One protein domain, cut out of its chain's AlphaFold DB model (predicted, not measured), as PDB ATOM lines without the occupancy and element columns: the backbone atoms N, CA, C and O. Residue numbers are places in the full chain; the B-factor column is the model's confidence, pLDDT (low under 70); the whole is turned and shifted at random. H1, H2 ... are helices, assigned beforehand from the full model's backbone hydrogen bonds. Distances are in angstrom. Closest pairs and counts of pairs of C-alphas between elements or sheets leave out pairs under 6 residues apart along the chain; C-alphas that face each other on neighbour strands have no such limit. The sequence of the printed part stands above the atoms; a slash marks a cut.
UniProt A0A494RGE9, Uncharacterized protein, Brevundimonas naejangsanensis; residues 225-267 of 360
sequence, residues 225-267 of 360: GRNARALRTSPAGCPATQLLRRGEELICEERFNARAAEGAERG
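AT A GLANCE: This is residues 225 to 267 of the 360 residues of an uncharacterized protein of Brevundimonas naejangsanensis (UniProt A0A494RGE9). One long helix, H2, makes most of the length; a short helix, H1, and the looping link after it gather beside its first part as a small head, and H2's residues 257 to 266 stick out. The printed part has 43 residues with two named helices, H1 then H2, and no named strand: all helix. It is only just loose, close to compact, with a radius of gyration of the C-alphas of 11.3 A, and a rod spanning 35 by 17 by 14 A.

IN THESE COORDINATES: Find C-alpha 225 at (36.660, 10.290, 82.486); from there H1 runs over residues 225 to 232, 10.5 A. H2, residues 246 to 266, runs 30.1 A to C-alpha 266 at (20.651, 34.138, 62.614).

HOW THE PARTS SIT: Look at Arg 229 and Glu 248: their C-alphas, the closest of H1 and H2, are 7.6 A apart. The helices are close but not clearly touching, at a steep tilt of 45 degrees, the same way. Every O i to N i+4 pair is within hydrogen-bond range in H1, and 16 of 17 in H2.

THE WHOLE: The C-alphas of Gly 225 and Gly 267, the two farthest apart, are 36.0 A apart. The link, residues 233 to 245, is long. The printed part has no cut, and no printed residue is under 70 in pLDDT.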
ATOM      1  N   GLY A 225      35.873   9.174  83.009       87.50
ATOM      2  CA  GLY A 225      36.660  10.290  82.486       87.50
ATOM      3  C   GLY A 225      35.973  10.965  81.299       87.50
ATOM      4  O   GLY A 225      35.848  12.193  81.286       87.50
ATOM      5  N   ARG A 226      35.428  10.162  80.372       88.25
ATOM      6  CA  ARG A 226      34.642  10.655  79.227       88.25
ATOM      7  C   ARG A 226      33.404  11.412  79.678       88.25
ATOM      8  O   ARG A 226      33.156  12.519  79.201       88.25
ATOM      9  N   ASN A 227      32.658  10.858  80.630       91.44
ATOM     10  CA  ASN A 227      31.449  11.489  81.157       91.44
ATOM     11  C   ASN A 227      31.772  12.809  81.877       91.44
ATOM     12  O   ASN A 227      31.127  13.828  81.629       91.44
ATOM     13  N   ALA A 228      32.814  12.831  82.712       87.62
ATOM     14  CA  ALA A 228      33.248  14.041  83.407       87.62
ATOM     15  C   ALA A 228      33.749  15.124  82.434       87.62
ATOM     16  O   ALA A 228      33.476  16.311  82.633       87.62
ATOM     17  N   ARG A 229      34.463  14.735  81.368       88.88
ATOM     18  CA  ARG A 229      34.877  15.648  80.290       88.88
ATOM     19  C   ARG A 229      33.666  16.194  79.534       88.88
ATOM     20  O   ARG A 229      33.607  17.393  79.272       88.88
ATOM     21  N   ALA A 230      32.685  15.351  79.216       90.31
ATOM     22  CA  ALA A 230      31.466  15.767  78.527       90.31
ATOM     23  C   ALA A 230      30.658  16.787  79.347       90.31
ATOM     24  O   ALA A 230      30.182  17.778  78.796       90.31
ATOM     25  N   LEU A 231      30.565  16.596  80.667       91.88
ATOM     26  CA  LEU A 231      29.897  17.541  81.566       91.88
ATOM     27  C   LEU A 231      30.645  18.880  81.657       91.88
ATOM     28  O   LEU A 231      30.015  19.935  81.570       91.88
ATOM     29  N   ARG A 232      31.979  18.857  81.769       91.62
ATOM     30  CA  ARG A 232      32.802  20.080  81.845       91.62
ATOM     31  C   ARG A 232      32.857  20.850  80.524       91.62
ATOM     32  O   ARG A 232      32.837  22.069  80.542       91.62
ATOM     33  N   THR A 233      32.832  20.163  79.386       93.12
ATOM     34  CA  THR A 233      32.788  20.791  78.046       93.12
ATOM     35  C   THR A 233      31.365  21.087  77.548       93.12
ATOM     36  O   THR A 233      31.155  21.439  76.382       93.12
ATOM     37  N   SER A 234      30.357  20.924  78.411       90.12
ATOM     38  CA  SER A 234      28.968  21.286  78.115       90.12
ATOM     39  C   SER A 234      28.758  22.809  78.199       90.12
ATOM     40  O   SER A 234      29.567  23.502  78.816       90.12
ATOM     41  N   PRO A 235      27.657  23.366  77.656       88.06
ATOM     42  CA  PRO A 235      27.373  24.804  77.736       88.06
ATOM     43  C   PRO A 235      27.346  25.358  79.168       88.06
ATOM     44  O   PRO A 235      27.710  26.509  79.380       88.06
ATOM     45  N   ALA A 236      26.939  24.538  80.142       87.12
ATOM     46  CA  ALA A 236      26.927  24.904  81.556       87.12
ATOM     47  C   ALA A 236      28.297  24.718  82.236       87.12
ATOM     48  O   ALA A 236      28.562  25.362  83.246       87.12
ATOM     49  N   GLY A 237      29.162  23.855  81.691       88.31
ATOM     50  CA  GLY A 237      30.501  23.579  82.225       88.31
ATOM     51  C   GLY A 237      31.601  24.491  81.672       88.31
ATOM     52  O   GLY A 237      32.508  24.860  82.412       88.31
ATOM     53  N   CYS A 238      31.484  24.934  80.415       91.94
ATOM     54  CA  CYS A 238      32.445  25.834  79.776       91.94
ATOM     55  C   CYS A 238      32.717  27.173  80.499       91.94
ATOM     56  O   CYS A 238      33.844  27.651  80.377       91.94
ATOM     57  N   PRO A 239      31.792  27.802  81.264       88.81
ATOM     58  CA  PRO A 239      32.136  29.006  82.029       88.81
ATOM     59  C   PRO A 239      33.102  28.748  83.200       88.81
ATOM     60  O   PRO A 239      33.691  29.697  83.717       88.81
ATOM     61  N   ALA A 240      33.303  27.498  83.630       87.69
ATOM     62  CA  ALA A 240      34.201  27.157  84.732       87.69
ATOM     63  C   ALA A 240      35.659  26.968  84.259       87.69
ATOM     64  O   ALA A 240      36.227  25.881  84.384       87.69
ATOM     65  N   THR A 241      36.275  28.034  83.738       79.62
ATOM     66  CA  THR A 241      37.639  28.032  83.155       79.62
ATOM     67  C   THR A 241      38.709  27.456  84.083       79.62
ATOM     68  O   THR A 241      39.596  26.744  83.632       79.62
ATOM     69  N   GLN A 242      38.572  27.657  85.395       84.38
ATOM     70  CA  GLN A 242      39.507  27.151  86.409       84.38
ATOM     71  C   GLN A 242      39.529  25.611  86.542       84.38
ATOM     72  O   GLN A 242      40.441  25.061  87.154       84.38
ATOM     73  N   LEU A 243      38.522  24.901  86.014       84.50
ATOM     74  CA  LEU A 243      38.382  23.435  86.112       84.50
ATOM     75  C   LEU A 243      38.655  22.710  84.784       84.50
ATOM     76  O   LEU A 243      38.527  21.479  84.703       84.50
ATOM     77  N   LEU A 244      38.988  23.466  83.738       89.56
ATOM     78  CA  LEU A 244      39.208  22.965  82.389       89.56
ATOM     79  C   LEU A 244      40.704  22.759  82.153       89.56
ATOM     80  O   LEU A 244      41.547  23.561  82.540       89.56
ATOM     81  N   ARG A 245      41.050  21.639  81.522       90.00
ATOM     82  CA  ARG A 245      42.406  21.416  81.009       90.00
ATOM     83  C   ARG A 245      42.556  22.131  79.669       90.00
ATOM     84  O   ARG A 245      41.574  22.295  78.953       90.00
ATOM     85  N   ARG A 246      43.790  22.423  79.246       91.06
ATOM     86  CA  ARG A 246      44.063  23.139  77.983       91.06
ATOM     87  C   ARG A 246      43.367  22.542  76.748       91.06
ATOM     88  O   ARG A 246      42.880  23.272  75.896       91.06
ATOM     89  N   GLY A 247      43.280  21.213  76.659       91.00
ATOM     90  CA  GLY A 247      42.555  20.545  75.570       91.00
ATOM     91  C   GLY A 247      41.028  20.677  75.651       91.00
ATOM     92  O   GLY A 247      40.356  20.601  74.634       91.00
ATOM     93  N   GLU A 248      40.468  20.873  76.843       91.94
ATOM     94  CA  GLU A 248      39.031  21.079  77.062       91.94
ATOM     95  C   GLU A 248      38.634  22.543  76.829       91.94
ATOM     96  O   GLU A 248      37.540  22.803  76.334       91.94
ATOM     97  N   GLU A 249      39.541  23.483  77.112       92.56
ATOM     98  CA  GLU A 249      39.382  24.900  76.762       92.56
ATOM     99  C   GLU A 249      39.190  25.080  75.255       92.56
ATOM    100  O   GLU A 249      38.239  25.739  74.846       92.56
ATOM    101  N   LEU A 250      40.018  24.419  74.438       94.12
ATOM    102  CA  LEU A 250      39.899  24.463  72.977       94.12
ATOM    103  C   LEU A 250      38.537  23.946  72.492       94.12
ATOM    104  O   LEU A 250      37.939  24.543  71.605       94.12
ATOM    105  N   ILE A 251      38.007  22.885  73.110       93.31
ATOM    106  CA  ILE A 251      36.677  22.345  72.774       93.31
ATOM    107  C   ILE A 251      35.576  23.357  73.122       93.31
ATOM    108  O   ILE A 251      34.612  23.521  72.372       93.31
ATOM    109  N   CYS A 252      35.686  24.025  74.270       94.75
ATOM    110  CA  CYS A 252      34.733  25.056  74.669       94.75
ATOM    111  C   CYS A 252      34.801  26.285  73.758       94.75
ATOM    112  O   CYS A 252      33.757  26.804  73.361       94.75
ATOM    113  N   GLU A 253      36.007  26.720  73.399       93.69
ATOM    114  CA  GLU A 253      36.250  27.850  72.506       93.69
ATOM    115  C   GLU A 253      35.733  27.569  71.090       93.69
ATOM    116  O   GLU A 253      34.987  28.375  70.539       93.69
ATOM    117  N   GLU A 254      36.020  26.392  70.534       94.31
ATOM    118  CA  GLU A 254      35.511  25.963  69.228       94.31
ATOM    119  C   GLU A 254      33.977  25.953  69.196       94.31
ATOM    120  O   GLU A 254      33.360  26.521  68.293       94.31
ATOM    121  N   ARG A 255      33.334  25.381  70.220       92.44
ATOM    122  CA  ARG A 255      31.866  25.356  70.328       92.44
ATOM    123  C   ARG A 255      31.266  26.744  70.517       92.44
ATOM    124  O   ARG A 255      30.171  27.011  70.017       92.44
ATOM    125  N   PHE A 256      31.944  27.608  71.267       92.62
ATOM    126  CA  PHE A 256      31.531  28.994  71.425       92.62
ATOM    127  C   PHE A 256      31.600  29.726  70.087       92.62
ATOM    128  O   PHE A 256      30.607  30.326  69.687       92.62
ATOM    129  N   ASN A 257      32.714  29.601  69.369       91.25
ATOM    130  CA  ASN A 257      32.914  30.220  68.062       91.25
ATOM    131  C   ASN A 257      31.916  29.695  67.024       91.25
ATOM    132  O   ASN A 257      31.339  30.492  66.292       91.25
ATOM    133  N   ALA A 258      31.625  28.392  67.017       91.25
ATOM    134  CA  ALA A 258      30.586  27.813  66.166       91.25
ATOM    135  C   ALA A 258      29.205  28.420  66.467       91.25
ATOM    136  O   ALA A 258      28.511  28.878  65.561       91.25
ATOM    137  N   ARG A 259      28.824  28.523  67.748       88.31
ATOM    138  CA  ARG A 259      27.552  29.155  68.135       88.31
ATOM    139  C   ARG A 259      27.534  30.652  67.831       88.31
ATOM    140  O   ARG A 259      26.485  31.177  67.474       88.31
ATOM    141  N   ALA A 260      28.659  31.339  67.989       88.38
ATOM    142  CA  ALA A 260      28.788  32.751  67.660       88.38
ATOM    143  C   ALA A 260      28.654  32.979  66.148       88.38
ATOM    144  O   ALA A 260      27.972  33.915  65.750       88.38
ATOM    145  N   ALA A 261      29.218  32.099  65.316       89.19
ATOM    146  CA  ALA A 261      29.046  32.127  63.866       89.19
ATOM    147  C   ALA A 261      27.583  31.876  63.467       89.19
ATOM    148  O   ALA A 261      26.991  32.695  62.768       89.19
ATOM    149  N   GLU A 262      26.949  30.828  64.005       88.25
ATOM    150  CA  GLU A 262      25.515  30.581  63.794       88.25
ATOM    151  C   GLU A 262      24.648  31.754  64.282       88.25
ATOM    152  O   GLU A 262      23.648  32.120  63.664       88.25
ATOM    153  N   GLY A 263      25.022  32.352  65.413       84.50
ATOM    154  CA  GLY A 263      24.373  33.530  65.973       84.50
ATOM    155  C   GLY A 263      24.582  34.773  65.114       84.50
ATOM    156  O   GLY A 263      23.674  35.587  65.017       84.50
ATOM    157  N   ALA A 264      25.722  34.914  64.443       83.69
ATOM    158  CA  ALA A 264      25.968  35.995  63.496       83.69
ATOM    159  C   ALA A 264      25.145  35.826  62.210       83.69
ATOM    160  O   ALA A 264      24.725  36.819  61.622       83.69
ATOM    161  N   GLU A 265      24.871  34.590  61.788       80.25
ATOM    162  CA  GLU A 265      23.977  34.313  60.658       80.25
ATOM    163  C   GLU A 265      22.508  34.554  61.020       80.25
ATOM    164  O   GLU A 265      21.801  35.263  60.303       80.25
ATOM    165  N   ARG A 266      22.050  34.017  62.158       78.31
ATOM    166  CA  ARG A 266      20.651  34.138  62.614       78.31
ATOM    167  C   ARG A 266      20.323  35.501  63.226       78.31
ATOM    168  O   ARG A 266      19.177  35.930  63.195       78.31
ATOM    169  N   GLY A 267      21.315  36.152  63.822       70.81
ATOM    170  CA  GLY A 267      21.195  37.398  64.577       70.81
ATOM    171  C   GLY A 267      21.399  38.655  63.740       70.81
ATOM    172  O   GLY A 267      21.328  39.756  64.287       70.81
TER     173      GLY A 267